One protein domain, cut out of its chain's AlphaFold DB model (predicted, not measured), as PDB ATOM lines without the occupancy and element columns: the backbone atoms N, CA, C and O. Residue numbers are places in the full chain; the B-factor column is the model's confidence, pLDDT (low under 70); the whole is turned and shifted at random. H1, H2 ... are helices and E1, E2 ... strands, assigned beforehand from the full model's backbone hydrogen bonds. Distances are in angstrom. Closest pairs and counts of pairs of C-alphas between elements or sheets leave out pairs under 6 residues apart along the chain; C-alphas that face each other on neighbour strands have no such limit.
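AT A GLANCE: This is residues 6 to 92 and 246 to 298 of the 991 residues of the protein "Interleukin-1 receptor-associated kinase 4" of Vigna unguiculata (UniProt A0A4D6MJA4). A long helix, H1, sticks out as an arm with its residues 6 to 20 from a body of two lobes built largely of loops. One lobe holds a strongly twisted sheet, E1 to E4, with the long looping stretch of residues 25 to 65; the other holds two small hairpins, E5 with E6 and E7 with E8, and the short helix H2 near one end of E5 and E6. The printed part has 140 residues with two named helices and eight named strands, in the order H1 E1 E2 E3 E4 H2 E5 E6 E7 E8; the class is mixed, helices and strands, with under half of the residues in named elements. The larger sheet has the order E1 E2 E3 E4, and its neighbour strands, like those of the two hairpins, are antiparallel. The whole is compact, with a radius of gyration of the C-alphas of 16.1 A and spans of 52 by 39 by 33 A.

HOW THE PARTS SIT: H1, residues 6 to 24, stands free over residues 6 to 20; its closest C-alpha pair with E7, residues 285 to 287, is Ala 24 and Gly 287, 4.7 A. E1, residues 66 to 69, E2, residues 72 to 75, E3, residues 80 to 86, and E4, residues 90 to 92, form a meander, each strand the antiparallel neighbour of the one before. N 67 and O 74 join the hairpin E1 and E2 within hydrogen-bond range at 2.9 A, N 82 and O 73 the hairpin E2 and E3 at 2.8 A, and N 86 and O 90 the hairpin E3 and E4 at 2.8 A. The pairing is staggered: E3 pairs with E2 over residues 80 to 81 and with E4 over 84 to 86. H2, residues 250 to 253, has its Cys 250 C-alpha 5.8 A from that of Asn 270 in E5, residues 266 to 270, their closest pair. E5 forms a hairpin with E6, residues 277 to 281, at 151 degrees, with N 267 and O 280 2.8 A apart. E7 forms a hairpin with E8, residues 295 to 297, with N 286 and O 296 2.8 A apart. The closest C-alphas of E6 and E8 are those of Cys 281 and Cys 295, 5.6 A, while E3 is apart from E6. In H1 every O i to N i+4 pair is within hydrogen-bond range; H2 is too short for such a pair.

IN THESE COORDINATES: H1 begins at C-alpha 6, (103.799, 147.048, 108.833), and measures 26.7 A. E3, the longest strand by residues, measures 16.7 A and begins at C-alpha 80, (147.605, 152.625, 112.246). E5 measures 13.3 A and E6 13.5 A. E8 ends at C-alpha 297, (119.670, 144.886, 133.078).

THE WHOLE: The C-alphas of Asp 6 and Arg 256 are the two farthest apart, 52.6 A. Residues 93 to 245 are not printed, and C-alphas 92 and 246 are 20.4 A apart across the cut. The links H1 to E1 and H2 to E5 are long. Mean pLDDT of the printed part is 82.3; residues 6 to 26, 77 to 79 and 273 to 274 are under 70.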
ATOM      1  N   ASP A   6     103.447 147.878 107.675       53.50
ATOM      2  CA  ASP A   6     103.799 147.048 108.833       53.50
ATOM      3  C   ASP A   6     105.212 146.469 108.726       53.50
ATOM      4  O   ASP A   6     105.959 146.505 109.697       53.50
ATOM      5  N   THR A   7     105.640 146.053 107.529       51.75
ATOM      6  CA  THR A   7     107.025 145.614 107.292       51.75
ATOM      7  C   THR A   7     108.001 146.772 107.435       51.75
ATOM      8  O   THR A   7     109.084 146.591 107.973       51.75
ATOM      9  N   GLN A   8     107.614 147.977 107.012       46.78
ATOM     10  CA  GLN A   8     108.434 149.171 107.197       46.78
ATOM     11  C   GLN A   8     108.546 149.539 108.684       46.78
ATOM     12  O   GLN A   8     109.632 149.867 109.136       46.78
ATOM     13  N   LYS A   9     107.466 149.413 109.464       48.72
ATOM     14  CA  LYS A   9     107.435 149.706 110.909       48.72
ATOM     15  C   LYS A   9     108.227 148.691 111.736       48.72
ATOM     16  O   LYS A   9     108.915 149.090 112.672       48.72
ATOM     17  N   GLU A  10     108.163 147.412 111.371       51.81
ATOM     18  CA  GLU A  10     108.989 146.356 111.962       51.81
ATOM     19  C   GLU A  10     110.465 146.523 111.586       51.81
ATOM     20  O   GLU A  10     111.317 146.436 112.462       51.81
ATOM     21  N   LEU A  11     110.787 146.897 110.341       49.47
ATOM     22  CA  LEU A  11     112.167 147.189 109.933       49.47
ATOM     23  C   LEU A  11     112.736 148.416 110.666       49.47
ATOM     24  O   LEU A  11     113.888 148.386 111.098       49.47
ATOM     25  N   THR A  12     111.930 149.469 110.864       50.44
ATOM     26  CA  THR A  12     112.308 150.652 111.656       50.44
ATOM     27  C   THR A  12     112.476 150.308 113.138       50.44
ATOM     28  O   THR A  12     113.388 150.809 113.784       50.44
ATOM     29  N   ARG A  13     111.637 149.430 113.702       49.69
ATOM     30  CA  ARG A  13     111.801 148.946 115.083       49.69
ATOM     31  C   ARG A  13     113.050 148.092 115.241       49.69
ATOM     32  O   ARG A  13     113.794 148.314 116.187       49.69
ATOM     33  N   LEU A  14     113.313 147.179 114.307       48.53
ATOM     34  CA  LEU A  14     114.510 146.339 114.325       48.53
ATOM     35  C   LEU A  14     115.781 147.189 114.227       48.53
ATOM     36  O   LEU A  14     116.721 146.966 114.980       48.53
ATOM     37  N   THR A  15     115.793 148.199 113.352       45.62
ATOM     38  CA  THR A  15     116.924 149.133 113.222       45.62
ATOM     39  C   THR A  15     117.087 150.027 114.447       45.62
ATOM     40  O   THR A  15     118.212 150.220 114.886       45.62
ATOM     41  N   VAL A  16     116.005 150.524 115.057       50.41
ATOM     42  CA  VAL A  16     116.078 151.311 116.303       50.41
ATOM     43  C   VAL A  16     116.551 150.461 117.486       50.41
ATOM     44  O   VAL A  16     117.376 150.924 118.266       50.41
ATOM     45  N   VAL A  17     116.098 149.211 117.606       49.81
ATOM     46  CA  VAL A  17     116.579 148.277 118.638       49.81
ATOM     47  C   VAL A  17     118.050 147.935 118.408       49.81
ATOM     48  O   VAL A  17     118.825 147.970 119.356       49.81
ATOM     49  N   LEU A  18     118.465 147.685 117.163       43.41
ATOM     50  CA  LEU A  18     119.869 147.452 116.815       43.41
ATOM     51  C   LEU A  18     120.745 148.678 117.139       43.41
ATOM     52  O   LEU A  18     121.826 148.526 117.699       43.41
ATOM     53  N   LEU A  19     120.257 149.892 116.863       42.50
ATOM     54  CA  LEU A  19     120.929 151.152 117.205       42.50
ATOM     55  C   LEU A  19     121.013 151.385 118.723       42.50
ATOM     56  O   LEU A  19     122.033 151.876 119.197       42.50
ATOM     57  N   MET A  20     119.989 151.010 119.499       42.38
ATOM     58  CA  MET A  20     120.028 151.110 120.965       42.38
ATOM     59  C   MET A  20     120.948 150.061 121.606       42.38
ATOM     60  O   MET A  20     121.649 150.381 122.563       42.38
ATOM     61  N   VAL A  21     121.014 148.848 121.051       45.31
ATOM     62  CA  VAL A  21     121.972 147.808 121.473       45.31
ATOM     63  C   VAL A  21     123.414 148.248 121.188       45.31
ATOM     64  O   VAL A  21     124.284 148.102 122.044       45.31
ATOM     65  N   LEU A  22     123.664 148.868 120.029       43.81
ATOM     66  CA  LEU A  22     124.969 149.452 119.692       43.81
ATOM     67  C   LEU A  22     125.333 150.643 120.599       43.81
ATOM     68  O   LEU A  22     126.494 150.791 120.968       43.81
ATOM     69  N   ALA A  23     124.357 151.460 121.007       44.16
ATOM     70  CA  ALA A  23     124.578 152.594 121.908       44.16
ATOM     71  C   ALA A  23     124.883 152.173 123.361       44.16
ATOM     72  O   ALA A  23     125.659 152.846 124.039       44.16
ATOM     73  N   ALA A  24     124.329 151.054 123.845       47.53
ATOM     74  CA  ALA A  24     124.608 150.548 125.195       47.53
ATOM     75  C   ALA A  24     126.027 149.960 125.326       47.53
ATOM     76  O   ALA A  24     126.683 150.170 126.346       47.53
ATOM     77  N   ALA A  25     126.543 149.292 124.287       50.72
ATOM     78  CA  ALA A  25     127.909 148.740 124.242       50.72
ATOM     79  C   ALA A  25     129.011 149.801 123.995       50.72
ATOM     80  O   ALA A  25     130.193 149.487 123.935       50.72
ATOM     81  N   SER A  26     128.633 151.071 123.850       60.59
ATOM     82  CA  SER A  26     129.454 152.176 123.338       60.59
ATOM     83  C   SER A  26     129.941 153.140 124.444       60.59
ATOM     84  O   SER A  26     130.219 154.315 124.191       60.59
ATOM     85  N   GLN A  27     129.989 152.698 125.702       79.62
ATOM     86  CA  GLN A  27     130.227 153.594 126.840       79.62
ATOM     87  C   GLN A  27     131.718 153.933 126.997       79.62
ATOM     88  O   GLN A  27     132.525 153.069 127.342       79.62
ATOM     89  N   ALA A  28     132.074 155.198 126.763       86.62
ATOM     90  CA  ALA A  28     133.364 155.766 127.153       86.62
ATOM     91  C   ALA A  28     133.414 155.997 128.674       86.62
ATOM     92  O   ALA A  28     132.376 156.176 129.316       86.62
ATOM     93  N   LEU A  29     134.619 156.050 129.247       88.38
ATOM     94  CA  LEU A  29     134.795 156.441 130.647       88.38
ATOM     95  C   LEU A  29     134.267 157.881 130.861       88.38
ATOM     96  O   LEU A  29     134.480 158.740 129.998       88.38
ATOM     97  N   PRO A  30     133.575 158.195 131.975       87.06
ATOM     98  CA  PRO A  30     133.047 159.536 132.208       87.06
ATOM     99  C   PRO A  30     134.120 160.626 132.086       87.06
ATOM    100  O   PRO A  30     135.197 160.528 132.671       87.06
ATOM    101  N   GLY A  31     133.820 161.683 131.327       87.00
ATOM    102  CA  GLY A  31     134.749 162.790 131.073       87.00
ATOM    103  C   GLY A  31     135.749 162.554 129.936       87.00
ATOM    104  O   GLY A  31     136.570 163.444 129.693       87.00
ATOM    105  N   CYS A  32     135.670 161.413 129.242       92.75
ATOM    106  CA  CYS A  32     136.513 161.067 128.099       92.75
ATOM    107  C   CYS A  32     135.817 161.282 126.747       92.75
ATOM    108  O   CYS A  32     134.591 161.158 126.652       92.75
ATOM    109  N   PRO A  33     136.581 161.568 125.677       91.00
ATOM    110  CA  PRO A  33     136.045 161.615 124.321       91.00
ATOM    111  C   PRO A  33     135.462 160.258 123.910       91.00
ATOM    112  O   PRO A  33     136.130 159.234 124.021       91.00
ATOM    113  N   ASN A  34     134.231 160.261 123.400       89.50
ATOM    114  CA  ASN A  34     133.523 159.056 122.960       89.50
ATOM    115  C   ASN A  34     133.507 158.874 121.433       89.50
ATOM    116  O   ASN A  34     132.889 157.938 120.942       89.50
ATOM    117  N   SER A  35     134.129 159.779 120.678       91.88
ATOM    118  CA  SER A  35     134.135 159.773 119.215       91.88
ATOM    119  C   SER A  35     135.350 160.526 118.667       91.88
ATOM    120  O   SER A  35     135.925 161.386 119.336       91.88
ATOM    121  N   CYS A  36     135.753 160.190 117.444       92.25
ATOM    122  CA  CYS A  36     136.805 160.866 116.688       92.25
ATOM    123  C   CYS A  36     136.507 160.742 115.184       92.25
ATOM    124  O   CYS A  36     136.662 159.672 114.592       92.25
ATOM    125  N   GLY A  37     136.047 161.837 114.568       88.75
ATOM    126  CA  GLY A  37     135.670 161.890 113.150       88.75
ATOM    127  C   GLY A  37     134.620 160.858 112.751       88.75
ATOM    128  O   GLY A  37     133.491 160.919 113.229       88.75
ATOM    129  N   SER A  38     134.974 159.930 111.850       84.38
ATOM    130  CA  SER A  38     134.064 158.865 111.394       84.38
ATOM    131  C   SER A  38     133.830 157.772 112.440       84.38
ATOM    132  O   SER A  38     132.862 157.021 112.323       84.38
ATOM    133  N   VAL A  39     134.680 157.684 113.467       88.06
ATOM    134  CA  VAL A  39     134.505 156.744 114.577       88.06
ATOM    135  C   VAL A  39     133.561 157.374 115.597       88.06
ATOM    136  O   VAL A  39     133.944 158.260 116.360       88.06
ATOM    137  N   SER A  40     132.305 156.933 115.584       83.38
ATOM    138  CA  SER A  40     131.228 157.493 116.417       83.38
ATOM    139  C   SER A  40     131.189 156.955 117.850       83.38
ATOM    140  O   SER A  40     130.477 157.518 118.679       83.38
ATOM    141  N   SER A  41     131.945 155.893 118.140       86.44
ATOM    142  CA  SER A  41     131.994 155.243 119.447       86.44
ATOM    143  C   SER A  41     133.415 154.793 119.782       86.44
ATOM    144  O   SER A  41     133.998 153.973 119.074       86.44
ATOM    145  N   ILE A  42     133.968 155.340 120.863       92.94
ATOM    146  CA  ILE A  42     135.222 154.914 121.487       92.94
ATOM    147  C   ILE A  42     134.865 154.373 122.879       92.94
ATOM    148  O   ILE A  42     134.703 155.165 123.811       92.94
ATOM    149  N   PRO A  43     134.662 153.054 123.026       92.75
ATOM    150  CA  PRO A  43     134.289 152.463 124.302       92.75
ATOM    151  C   PRO A  43     135.515 152.237 125.198       92.75
ATOM    152  O   PRO A  43     136.572 151.814 124.729       92.75
ATOM    153  N   TYR A  44     135.349 152.425 126.509       91.94
ATOM    154  CA  TYR A  44     136.326 151.947 127.496       91.94
ATOM    155  C   TYR A  44     136.404 150.406 127.405       91.94
ATOM    156  O   TYR A  44     135.347 149.790 127.281       91.94
ATOM    157  N   PRO A  45     137.577 149.744 127.407       93.00
ATOM    158  CA  PRO A  45     138.851 150.160 127.997       93.00
ATOM    159  C   PRO A  45     139.782 150.963 127.075       93.00
ATOM    160  O   PRO A  45     140.904 151.264 127.479       93.00
ATOM    161  N   PHE A  46     139.341 151.323 125.868       94.06
ATOM    162  CA  PHE A  46     140.076 152.230 124.986       94.06
ATOM    163  C   PHE A  46     139.718 153.687 125.272       94.06
ATOM    164  O   PHE A  46     138.596 154.004 125.670       94.06
ATOM    165  N   GLY A  47     140.643 154.599 124.980       93.12
ATOM    166  CA  GLY A  47     140.345 156.023 125.058       93.12
ATOM    167  C   GLY A  47     141.490 156.929 124.644       93.12
ATOM    168  O   GLY A  47     142.606 156.485 124.381       93.12
ATOM    169  N   VAL A  48     141.180 158.225 124.576       93.00
ATOM    170  CA  VAL A  48     142.097 159.284 124.141       93.00
ATOM    171  C   VAL A  48     142.361 160.235 125.303       93.00
ATOM    172  O   VAL A  48     141.436 160.883 125.794       93.00
ATOM    173  N   GLY A  49     143.626 160.355 125.704       91.19
ATOM    174  CA  GLY A  49     144.056 161.282 126.752       91.19
ATOM    175  C   GLY A  49     143.538 160.920 128.148       91.19
ATOM    176  O   GLY A  49     143.419 159.746 128.498       91.19
ATOM    177  N   SER A  50     143.248 161.944 128.951       92.81
ATOM    178  CA  SER A  50     142.806 161.807 130.344       92.81
ATOM    179  C   SER A  50     141.408 162.387 130.541       92.81
ATOM    180  O   SER A  50     141.012 163.339 129.863       92.81
ATOM    181  N   SER A  51     140.661 161.821 131.488       90.69
ATOM    182  CA  SER A  51     139.314 162.259 131.826       90.69
ATOM    183  C   SER A  51     139.335 163.688 132.355       90.69
ATOM    184  O   SER A  51     140.044 164.015 133.307       90.69
ATOM    185  N   SER A  52     138.472 164.526 131.787       90.31
ATOM    186  CA  SER A  52     138.226 165.890 132.271       90.31
ATOM    187  C   SER A  52     137.545 165.946 133.646       90.31
ATOM    188  O   SER A  52     137.480 167.019 134.245       90.31
ATOM    189  N   VAL A  53     137.034 164.814 134.147       88.44
ATOM    190  CA  VAL A  53     136.273 164.724 135.402       88.44
ATOM    191  C   VAL A  53     137.109 164.105 136.518       88.44
ATOM    192  O   VAL A  53     137.195 164.681 137.599       88.44
ATOM    193  N   THR A  54     137.717 162.942 136.273       84.50
ATOM    194  CA  THR A  54     138.464 162.199 137.304       84.50
ATOM    195  C   THR A  54     139.965 162.480 137.274       84.50
ATOM    196  O   THR A  54     140.645 162.241 138.267       84.50
ATOM    197  N   GLY A  55     140.496 162.992 136.157       85.19
ATOM    198  CA  GLY A  55     141.938 163.135 135.929       85.19
ATOM    199  C   GLY A  55     142.663 161.819 135.619       85.19
ATOM    200  O   GLY A  55     143.863 161.841 135.364       85.19
ATOM    201  N   GLU A  56     141.956 160.686 135.620       88.56
ATOM    202  CA  GLU A  56     142.504 159.372 135.266       88.56
ATOM    203  C   GLU A  56     142.654 159.209 133.748       88.56
ATOM    204  O   GLU A  56     142.079 159.968 132.964       88.56
ATOM    205  N   ASN A  57     143.415 158.205 133.314       93.81
ATOM    206  CA  ASN A  57     143.545 157.888 131.894       93.81
ATOM    207  C   ASN A  57     142.204 157.420 131.316       93.81
ATOM    208  O   ASN A  57     141.471 156.657 131.943       93.81
ATOM    209  N   CYS A  58     141.902 157.836 130.088       94.38
ATOM    210  CA  CYS A  58     140.697 157.400 129.380       94.38
ATOM    211  C   CYS A  58     140.772 155.959 128.864       94.38
ATOM    212  O   CYS A  58     139.804 155.468 128.295       94.38
ATOM    213  N   PHE A  59     141.905 155.299 129.056       93.38
ATOM    214  CA  PHE A  59     142.187 153.924 128.681       93.38
ATOM    215  C   PHE A  59     142.641 153.141 129.919       93.38
ATOM    216  O   PHE A  59     143.151 153.729 130.875       93.38
ATOM    217  N   LEU A  60     142.446 151.823 129.917       92.00
ATOM    218  CA  LEU A  60     142.777 150.965 131.063       92.00
ATOM    219  C   LEU A  60     144.292 150.742 131.219       92.00
ATOM    220  O   LEU A  60     144.822 150.850 132.320       92.00
ATOM    221  N   GLU A  61     144.982 150.453 130.118       90.88
ATOM    222  CA  GLU A  61     146.421 150.166 130.057       90.88
ATOM    223  C   GLU A  61     147.041 150.840 128.825       90.88
ATOM    224  O   GLU A  61     146.326 151.175 127.876       90.88
ATOM    225  N   GLY A  62     148.354 151.090 128.843       88.31
ATOM    226  CA  GLY A  62     149.025 151.910 127.820       88.31
ATOM    227  C   GLY A  62     148.870 151.361 126.400       88.31
ATOM    228  O   GLY A  62     148.773 152.112 125.435       88.31
ATOM    229  N   GLU A  63     148.759 150.046 126.270       87.69
ATOM    230  CA  GLU A  63     148.506 149.328 125.028       87.69
ATOM    231  C   GLU A  63     147.158 149.668 124.372       87.69
ATOM    232  O   GLU A  63     147.004 149.462 123.167       87.69
ATOM    233  N   LEU A  64     146.196 150.199 125.131       91.38
ATOM    234  CA  LEU A  64     144.851 150.575 124.678       91.38
ATOM    235  C   LEU A  64     144.695 152.089 124.476       91.38
ATOM    236  O   LEU A  64     143.595 152.567 124.181       91.38
ATOM    237  N   GLU A  65     145.782 152.850 124.623       92.44
ATOM    238  CA  GLU A  65     145.800 154.279 124.326       92.44
ATOM    239  C   GLU A  65     145.560 154.523 122.830       92.44
ATOM    240  O   GLU A  65     146.207 153.942 121.952       92.44
ATOM    241  N   LEU A  66     144.640 155.442 122.540       92.31
ATOM    242  CA  LEU A  66     144.341 155.911 121.195       92.31
ATOM    243  C   LEU A  66     144.691 157.390 121.043       92.31
ATOM    244  O   LEU A  66     144.657 158.173 121.995       92.31
ATOM    245  N   ARG A  67     144.964 157.805 119.806       92.12
ATOM    246  CA  ARG A  67     145.254 159.199 119.452       92.12
ATOM    247  C   ARG A  67     144.298 159.683 118.376       92.12
ATOM    248  O   ARG A  67     144.162 159.054 117.336       92.12
ATOM    249  N   CYS A  68     143.649 160.816 118.614       92.06
ATOM    250  CA  CYS A  68     142.780 161.456 117.631       92.06
ATOM    251  C   CYS A  68     143.503 162.659 117.015       92.06
ATOM    252  O   CYS A  68     143.707 163.668 117.688       92.06
ATOM    253  N   THR A  69     143.872 162.565 115.736       89.94
ATOM    254  CA  THR A  69     144.582 163.629 115.009       89.94
ATOM    255  C   THR A  69     143.825 163.952 113.729       89.94
ATOM    256  O   THR A  69     143.556 163.060 112.932       89.94
ATOM    257  N   ASN A  70     143.487 165.227 113.506       88.75
ATOM    258  CA  ASN A  70     142.736 165.685 112.326       88.75
ATOM    259  C   ASN A  70     141.433 164.906 112.067       88.75
ATOM    260  O   ASN A  70     141.080 164.642 110.922       88.75
ATOM    261  N   SER A  71     140.697 164.564 113.129       89.19
ATOM    262  CA  SER A  71     139.481 163.732 113.060       89.19
ATOM    263  C   SER A  71     139.713 162.292 112.580       89.19
ATOM    264  O   SER A  71     138.762 161.612 112.216       89.19
ATOM    265  N   THR A  72     140.951 161.800 112.604       90.56
ATOM    266  CA  THR A  72     141.265 160.393 112.352       90.56
ATOM    267  C   THR A  72     141.784 159.757 113.633       90.56
ATOM    268  O   THR A  72     142.637 160.325 114.321       90.56
ATOM    269  N   LEU A  73     141.243 158.586 113.964       92.81
ATOM    270  CA  LEU A  73     141.618 157.824 115.146       92.81
ATOM    271  C   LEU A  73     142.766 156.876 114.805       92.81
ATOM    272  O   LEU A  73     142.672 156.113 113.845       92.81
ATOM    273  N   TYR A  74     143.824 156.912 115.604       90.50
ATOM    274  CA  TYR A  74     145.015 156.097 115.433       90.50
ATOM    275  C   TYR A  74     145.353 155.312 116.696       90.50
ATOM    276  O   TYR A  74     145.050 155.738 117.813       90.50
ATOM    277  N   HIS A  75     146.055 154.201 116.505       88.12
ATOM    278  CA  HIS A  75     146.765 153.485 117.561       88.12
ATOM    279  C   HIS A  75     148.282 153.706 117.440       88.12
ATOM    280  O   HIS A  75     148.817 153.842 116.332       88.12
ATOM    281  N   GLY A  76     148.975 153.780 118.581       76.88
ATOM    282  CA  GLY A  76     150.427 153.980 118.652       76.88
ATOM    283  C   GLY A  76     150.900 155.337 118.110       76.88
ATOM    284  O   GLY A  76     150.265 156.372 118.311       76.88
ATOM    285  N   ASP A  77     152.029 155.343 117.397       67.56
ATOM    286  CA  ASP A  77     152.690 156.563 116.899       67.56
ATOM    287  C   ASP A  77     152.021 157.209 115.665       67.56
ATOM    288  O   ASP A  77     152.606 158.082 115.030       67.56
ATOM    289  N   GLY A  78     150.784 156.823 115.327       64.12
ATOM    290  CA  GLY A  78     150.009 157.441 114.238       64.12
ATOM    291  C   GLY A  78     150.063 156.713 112.891       64.12
ATOM    292  O   GLY A  78     149.542 157.228 111.907       64.12
ATOM    293  N   ASN A  79     150.648 155.514 112.834       68.19
ATOM    294  CA  ASN A  79     150.771 154.736 111.591       68.19
ATOM    295  C   ASN A  79     149.583 153.798 111.320       68.19
ATOM    296  O   ASN A  79     149.497 153.220 110.239       68.19
ATOM    297  N   VAL A  80     148.685 153.620 112.295       83.19
ATOM    298  CA  VAL A  80     147.605 152.625 112.246       83.19
ATOM    299  C   VAL A  80     146.274 153.306 112.475       83.19
ATOM    300  O   VAL A  80     145.997 153.740 113.591       83.19
ATOM    301  N   GLN A  81     145.455 153.411 111.434       90.69
ATOM    302  CA  GLN A  81     144.135 154.026 111.539       90.69
ATOM    303  C   GLN A  81     143.107 153.010 112.049       90.69
ATOM    304  O   GLN A  81     143.008 151.902 111.525       90.69
ATOM    305  N   ILE A  82     142.307 153.416 113.035       91.69
ATOM    306  CA  ILE A  82     141.192 152.641 113.589       91.69
ATOM    307  C   ILE A  82     139.892 153.063 112.902       91.69
ATOM    308  O   ILE A  82     139.589 154.253 112.796       91.69
ATOM    309  N   LEU A  83     139.119 152.082 112.441       92.56
ATOM    310  CA  LEU A  83     137.831 152.278 111.774       92.56
ATOM    311  C   LEU A  83     136.652 151.993 112.708       92.56
ATOM    312  O   LEU A  83     135.643 152.696 112.648       92.56
ATOM    313  N   ASN A  84     136.765 150.971 113.557       93.06
ATOM    314  CA  ASN A  84     135.715 150.567 114.489       93.06
ATOM    315  C   ASN A  84     136.291 149.757 115.660       93.06
ATOM    316  O   ASN A  84     137.266 149.025 115.491       93.06
ATOM    317  N   ILE A  85     135.656 149.854 116.827       92.00
ATOM    318  CA  ILE A  85     136.043 149.150 118.053       92.00
ATOM    319  C   ILE A  85     134.828 148.374 118.559       92.00
ATOM    320  O   ILE A  85     133.765 148.950 118.773       92.00
ATOM    321  N   SER A  86     134.983 147.069 118.771       90.81
ATOM    322  CA  SER A  86     133.944 146.204 119.328       90.81
ATOM    323  C   SER A  86     134.362 145.659 120.689       90.81
ATOM    324  O   SER A  86     135.440 145.073 120.821       90.81
ATOM    325  N   LEU A  87     133.465 145.773 121.675       88.19
ATOM    326  CA  LEU A  87     133.623 145.146 122.993       88.19
ATOM    327  C   LEU A  87     133.585 143.613 122.948       88.19
ATOM    328  O   LEU A  87     134.073 142.979 123.872       88.19
ATOM    329  N   ALA A  88     133.130 143.011 121.844       85.69
ATOM    330  CA  ALA A  88     133.276 141.572 121.603       85.69
ATOM    331  C   ALA A  88     134.730 141.154 121.274       85.69
ATOM    332  O   ALA A  88     134.983 140.010 120.900       85.69
ATOM    333  N   GLY A  89     135.692 142.079 121.381       88.81
ATOM    334  CA  GLY A  89     137.118 141.794 121.257       88.81
ATOM    335  C   GLY A  89     137.708 141.960 119.858       88.81
ATOM    336  O   GLY A  89     138.780 141.422 119.590       88.81
ATOM    337  N   LYS A  90     137.030 142.704 118.974       92.31
ATOM    338  CA  LYS A  90     137.461 142.959 117.588       92.31
ATOM    339  C   LYS A  90     137.740 144.444 117.346       92.31
ATOM    340  O   LYS A  90     137.029 145.306 117.861       92.31
ATOM    341  N   LEU A  91     138.755 144.734 116.540       92.06
ATOM    342  CA  LEU A  91     139.188 146.071 116.125       92.06
ATOM    343  C   LEU A  91     139.320 146.116 114.603       92.06
ATOM    344  O   LEU A  91     140.185 145.446 114.050       92.06
ATOM    345  N   ASP A  92     138.512 146.929 113.927       93.94
ATOM    346  CA  ASP A  92     138.689 147.169 112.493       93.94
ATOM    347  C   ASP A  92     139.758 148.254 112.298       93.94
ATOM    348  O   ASP A  92     139.646 149.358 112.842       93.94
ATOM    349  N   GLY A 246     145.254 142.943 129.900       87.19
ATOM    350  CA  GLY A 246     146.179 142.246 130.786       87.19
ATOM    351  C   GLY A 246     146.948 141.098 130.119       87.19
ATOM    352  O   GLY A 246     146.789 140.788 128.939       87.19
ATOM    353  N   ASN A 247     147.796 140.441 130.914       84.75
ATOM    354  CA  ASN A 247     148.686 139.367 130.456       84.75
ATOM    355  C   ASN A 247     148.437 138.015 131.143       84.75
ATOM    356  O   ASN A 247     149.153 137.059 130.868       84.75
ATOM    357  N   ASP A 248     147.438 137.912 132.016       85.88
ATOM    358  CA  ASP A 248     147.139 136.694 132.775       85.88
ATOM    359  C   ASP A 248     145.775 136.109 132.388       85.88
ATOM    360  O   ASP A 248     145.004 136.718 131.644       85.88
ATOM    361  N   THR A 249     145.474 134.915 132.899       88.75
ATOM    362  CA  THR A 249     144.144 134.307 132.786       88.75
ATOM    363  C   THR A 249     143.141 135.001 133.711       88.75
ATOM    364  O   THR A 249     143.521 135.673 134.674       88.75
ATOM    365  N   CYS A 250     141.850 134.804 133.456       91.12
ATOM    366  CA  CYS A 250     140.750 135.236 134.316       91.12
ATOM    367  C   CYS A 250     140.956 134.820 135.772       91.12
ATOM    368  O   CYS A 250     140.966 135.668 136.657       91.12
ATOM    369  N   GLU A 251     141.217 133.531 136.006       88.94
ATOM    370  CA  GLU A 251     141.381 132.954 137.347       88.94
ATOM    371  C   GLU A 251     142.516 133.625 138.134       88.94
ATOM    372  O   GLU A 251     142.388 133.892 139.328       88.94
ATOM    373  N   ALA A 252     143.631 133.926 137.462       87.81
ATOM    374  CA  ALA A 252     144.755 134.619 138.077       87.81
ATOM    375  C   ALA A 252     144.465 136.114 138.293       87.81
ATOM    376  O   ALA A 252     144.919 136.693 139.281       87.81
ATOM    377  N   SER A 253     143.707 136.733 137.387       89.56
ATOM    378  CA  SER A 253     143.424 138.170 137.391       89.56
ATOM    379  C   SER A 253     142.341 138.569 138.392       89.56
ATOM    380  O   SER A 253     142.456 139.634 138.988       89.56
ATOM    381  N   GLU A 254     141.339 137.720 138.644       89.69
ATOM    382  CA  GLU A 254     140.260 137.963 139.624       89.69
ATOM    383  C   GLU A 254     140.778 138.211 141.051       89.69
ATOM    384  O   GLU A 254     140.134 138.886 141.854       89.69
ATOM    385  N   LEU A 255     141.964 137.687 141.371       86.06
ATOM    386  CA  LEU A 255     142.610 137.836 142.676       86.06
ATOM    387  C   LEU A 255     143.426 139.132 142.809       86.06
ATOM    388  O   LEU A 255     143.935 139.425 143.896       86.06
ATOM    389  N   ARG A 256     143.597 139.900 141.725       87.38
ATOM    390  CA  ARG A 256     144.431 141.107 141.707       87.38
ATOM    391  C   ARG A 256     143.586 142.373 141.845       87.38
ATOM    392  O   ARG A 256     142.441 142.448 141.413       87.38
ATOM    393  N   ALA A 257     144.175 143.409 142.439       84.88
ATOM    394  CA  ALA A 257     143.496 144.690 142.647       84.88
ATOM    395  C   ALA A 257     143.192 145.439 141.330       84.88
ATOM    396  O   ALA A 257     142.253 146.233 141.257       84.88
ATOM    397  N   ASP A 258     143.977 145.175 140.288       85.56
ATOM    398  CA  ASP A 258     143.874 145.747 138.946       85.56
ATOM    399  C   ASP A 258     142.950 144.952 138.007       85.56
ATOM    400  O   ASP A 258     142.884 145.255 136.820       85.56
ATOM    401  N   TYR A 259     142.173 143.993 138.526       91.62
ATOM    402  CA  TYR A 259     141.199 143.225 137.747       91.62
ATOM    403  C   TYR A 259     140.250 144.122 136.933       91.62
ATOM    404  O   TYR A 259     139.613 145.022 137.484       91.62
ATOM    405  N   ALA A 260     140.148 143.886 135.626       92.56
ATOM    406  CA  ALA A 260     139.532 144.808 134.674       92.56
ATOM    407  C   ALA A 260     137.998 144.761 134.651       92.56
ATOM    408  O   ALA A 260     137.369 145.764 134.311       92.56
ATOM    409  N   CYS A 261     137.380 143.629 135.004       93.44
ATOM    410  CA  CYS A 261     135.923 143.484 134.947       93.44
ATOM    411  C   CYS A 261     135.305 144.105 136.202       93.44
ATOM    412  O   CYS A 261     135.182 143.466 137.246       93.44
ATOM    413  N   LYS A 262     134.995 145.403 136.122       92.06
ATOM    414  CA  LYS A 262     134.544 146.191 137.277       92.06
ATOM    415  C   LYS A 262     133.060 146.015 137.581       92.06
ATOM    416  O   LYS A 262     132.667 146.225 138.725       92.06
ATOM    417  N   SER A 263     132.236 145.653 136.598       91.62
ATOM    418  CA  SER A 263     130.798 145.528 136.830       91.62
ATOM    419  C   SER A 263     130.453 144.284 137.663       91.62
ATOM    420  O   SER A 263     130.926 143.192 137.341       91.62
ATOM    421  N   PRO A 264     129.566 144.372 138.675       89.56
ATOM    422  CA  PRO A 264     129.137 143.197 139.447       89.56
ATOM    423  C   PRO A 264     128.351 142.176 138.601       89.56
ATOM    424  O   PRO A 264     128.274 140.992 138.948       89.56
ATOM    425  N   TYR A 265     127.794 142.621 137.471       91.81
ATOM    426  CA  TYR A 265     127.071 141.792 136.508       91.81
ATOM    427  C   TYR A 265     127.917 141.463 135.275       91.81
ATOM    428  O   TYR A 265     127.385 141.337 134.175       91.81
ATOM    429  N   SER A 266     129.233 141.340 135.452       92.69
ATOM    430  CA  SER A 266     130.152 140.898 134.404       92.69
ATOM    431  C   SER A 266     130.743 139.520 134.685       92.69
ATOM    432  O   SER A 266     130.812 139.094 135.840       92.69
ATOM    433  N   ASP A 267     131.146 138.849 133.610       92.12
ATOM    434  CA  ASP A 267     131.917 137.612 133.591       92.12
ATOM    435  C   ASP A 267     133.234 137.835 132.840       92.12
ATOM    436  O   ASP A 267     133.323 138.653 131.915       92.12
ATOM    437  N   CYS A 268     134.249 137.074 133.237       91.50
ATOM    438  CA  CYS A 268     135.549 137.058 132.590       91.50
ATOM    439  C   CYS A 268     135.642 135.936 131.561       91.50
ATOM    440  O   CYS A 268     135.271 134.795 131.834       91.50
ATOM    441  N   GLU A 269     136.209 136.244 130.400       91.31
ATOM    442  CA  GLU A 269     136.514 135.270 129.359       91.31
ATOM    443  C   GLU A 269     138.003 135.321 129.005       91.31
ATOM    444  O   GLU A 269     138.538 136.377 128.663       91.31
ATOM    445  N   ASN A 270     138.690 134.180 129.084       88.56
ATOM    446  CA  ASN A 270     140.101 134.098 128.714       88.56
ATOM    447  C   ASN A 270     140.296 134.434 127.231       88.56
ATOM    448  O   ASN A 270     139.519 134.015 126.373       88.56
ATOM    449  N   SER A 271     141.382 135.139 126.920       82.62
ATOM    450  CA  SER A 271     141.761 135.429 125.542       82.62
ATOM    451  C   SER A 271     142.017 134.130 124.769       82.62
ATOM    452  O   SER A 271     142.750 133.257 125.249       82.62
ATOM    453  N   PRO A 272     141.508 134.002 123.531       70.81
ATOM    454  CA  PRO A 272     141.768 132.828 122.707       70.81
ATOM    455  C   PRO A 272     143.227 132.732 122.220       70.81
ATOM    456  O   PRO A 272     143.589 131.726 121.610       70.81
ATOM    457  N   PHE A 273     144.092 133.716 122.519       68.44
ATOM    458  CA  PHE A 273     145.473 133.816 122.020       68.44
ATOM    459  C   PHE A 273     146.550 133.765 123.126       68.44
ATOM    460  O   PHE A 273     147.566 134.453 123.042       68.44
ATOM    461  N   GLU A 274     146.347 132.875 124.115       65.81
ATOM    462  CA  GLU A 274     147.304 132.420 125.156       65.81
ATOM    463  C   GLU A 274     147.347 133.248 126.450       65.81
ATOM    464  O   GLU A 274     147.341 132.649 127.520       65.81
ATOM    465  N   TYR A 275     147.317 134.582 126.375       74.00
ATOM    466  CA  TYR A 275     147.387 135.468 127.548       74.00
ATOM    467  C   TYR A 275     146.402 136.638 127.448       74.00
ATOM    468  O   TYR A 275     146.099 137.104 126.344       74.00
ATOM    469  N   GLY A 276     145.933 137.114 128.604       86.75
ATOM    470  CA  GLY A 276     144.936 138.174 128.734       86.75
ATOM    471  C   GLY A 276     143.502 137.650 128.796       86.75
ATOM    472  O   GLY A 276     143.233 136.460 128.614       86.75
ATOM    473  N   TYR A 277     142.561 138.556 129.033       90.88
ATOM    474  CA  TYR A 277     141.140 138.240 129.158       90.88
ATOM    475  C   TYR A 277     140.250 139.376 128.648       90.88
ATOM    476  O   TYR A 277     140.722 140.448 128.260       90.88
ATOM    477  N   ARG A 278     138.947 139.120 128.589       91.69
ATOM    478  CA  ARG A 278     137.899 140.068 128.209       91.69
ATOM    479  C   ARG A 278     136.792 140.050 129.253       91.69
ATOM    480  O   ARG A 278     136.599 139.053 129.944       91.69
ATOM    481  N   CYS A 279     136.072 141.159 129.343       92.56
ATOM    482  CA  CYS A 279     134.956 141.313 130.263       92.56
ATOM    483  C   CYS A 279     133.664 141.402 129.462       92.56
ATOM    484  O   CYS A 279     133.495 142.322 128.661       92.56
ATOM    485  N   ASN A 280     132.745 140.476 129.712       92.50
ATOM    486  CA  ASN A 280     131.425 140.450 129.092       92.50
ATOM    487  C   ASN A 280     130.356 140.696 130.154       92.50
ATOM    488  O   ASN A 280     130.529 140.327 131.312       92.50
ATOM    489  N   CYS A 281     129.235 141.309 129.782       91.31
ATOM    490  CA  CYS A 281     128.084 141.337 130.679       91.31
ATOM    491  C   CYS A 281     127.481 139.931 130.796       91.31
ATOM    492  O   CYS A 281     127.428 139.191 129.810       91.31
ATOM    493  N   LYS A 282     127.023 139.575 131.999       90.81
ATOM    494  CA  LYS A 282     126.307 138.322 132.264       90.81
ATOM    495  C   LYS A 282     125.074 138.203 131.362       90.81
ATOM    496  O   LYS A 282     124.508 139.228 130.978       90.81
ATOM    497  N   PRO A 283     124.607 136.981 131.051       86.75
ATOM    498  CA  PRO A 283     123.351 136.789 130.329       86.75
ATOM    499  C   PRO A 283     122.207 137.610 130.949       86.75
ATOM    500  O   PRO A 283     122.063 137.627 132.169       86.75
ATOM    501  N   GLY A 284     121.437 138.312 130.110       82.06
ATOM    502  CA  GLY A 284     120.377 139.243 130.537       82.06
ATOM    503  C   GLY A 284     120.843 140.681 130.790       82.06
ATOM    504  O   GLY A 284     120.033 141.602 130.805       82.06
ATOM    505  N   PHE A 285     122.150 140.921 130.892       86.38
ATOM    506  CA  PHE A 285     122.719 142.259 131.031       86.38
ATOM    507  C   PHE A 285     123.371 142.720 129.722       86.38
ATOM    508  O   PHE A 285     123.957 141.936 128.976       86.38
ATOM    509  N   GLN A 286     123.305 144.021 129.451       85.31
ATOM    510  CA  GLN A 286     123.942 144.660 128.301       85.31
ATOM    511  C   GLN A 286     124.731 145.895 128.733       85.31
ATOM    512  O   GLN A 286     124.379 146.570 129.697       85.31
ATOM    513  N   GLY A 287     125.771 146.235 127.979       87.62
ATOM    514  CA  GLY A 287     126.524 147.464 128.178       87.62
ATOM    515  C   GLY A 287     128.026 147.233 128.199       87.62
ATOM    516  O   GLY A 287     128.539 146.484 127.371       87.62
ATOM    517  N   ASN A 288     128.726 147.897 129.117       91.19
ATOM    518  CA  ASN A 288     130.181 147.864 129.204       91.19
ATOM    519  C   ASN A 288     130.659 147.267 130.540       91.19
ATOM    520  O   ASN A 288     130.650 147.931 131.570       91.19
ATOM    521  N   ALA A 289     131.135 146.023 130.514       93.44
ATOM    522  CA  ALA A 289     131.592 145.295 131.700       93.44
ATOM    523  C   ALA A 289     132.829 145.888 132.401       93.44
ATOM    524  O   ALA A 289     133.081 145.590 133.571       93.44
ATOM    525  N   TYR A 290     133.585 146.742 131.711       92.81
ATOM    526  CA  TYR A 290     134.787 147.388 132.241       92.81
ATOM    527  C   TYR A 290     134.474 148.583 133.155       92.81
ATOM    528  O   TYR A 290     135.357 149.079 133.852       92.81
ATOM    529  N   LEU A 291     133.220 149.047 133.177       91.19
ATOM    530  CA  LEU A 291     132.754 150.128 134.046       91.19
ATOM    531  C   LEU A 291     131.954 149.553 135.221       91.19
ATOM    532  O   LEU A 291     131.195 148.602 135.050       91.19
ATOM    533  N   LEU A 292     132.080 150.161 136.405       88.75
ATOM    534  CA  LEU A 292     131.418 149.696 137.635       88.75
ATOM    535  C   LEU A 292     129.893 149.522 137.454       88.75
ATOM    536  O   LEU A 292     129.356 148.458 137.743       88.75
ATOM    537  N   ASP A 293     129.223 150.518 136.870       86.62
ATOM    538  CA  ASP A 293     127.777 150.497 136.584       86.62
ATOM    539  C   ASP A 293     127.469 150.276 135.090       86.62
ATOM    540  O   ASP A 293     126.425 150.689 134.578       86.62
ATOM    541  N   GLY A 294     128.408 149.678 134.349       86.56
ATOM    542  CA  GLY A 294     128.319 149.626 132.893       86.56
ATOM    543  C   GLY A 294     127.457 148.499 132.331       86.56
ATOM    544  O   GLY A 294     126.900 148.686 131.249       86.56
ATOM    545  N   CYS A 295     127.311 147.365 133.031       90.56
ATOM    546  CA  CYS A 295     126.341 146.325 132.674       90.56
ATOM    547  C   CYS A 295     124.985 146.630 133.310       90.56
ATOM    548  O   CYS A 295     124.831 146.592 134.532       90.56
ATOM    549  N   GLN A 296     124.002 146.914 132.465       88.19
ATOM    550  CA  GLN A 296     122.638 147.243 132.851       88.19
ATOM    551  C   GLN A 296     121.695 146.116 132.458       88.19
ATOM    552  O   GLN A 296     121.858 145.490 131.411       88.19
ATOM    553  N   ASP A 297     120.709 145.877 133.315       84.12
ATOM    554  CA  ASP A 297     119.670 144.886 133.078       84.12
ATOM    555  C   ASP A 297     118.883 145.241 131.809       84.12
ATOM    556  O   ASP A 297     118.482 146.398 131.619       84.12
ATOM    557  N   PHE A 298     118.718 144.283 130.901       82.56
ATOM    558  CA  PHE A 298     117.979 144.499 129.663       82.56
ATOM    559  C   PHE A 298     116.491 144.254 129.933       82.56
ATOM    560  O   PHE A 298     116.127 143.118 130.160       82.56
TER     561      PHE A 298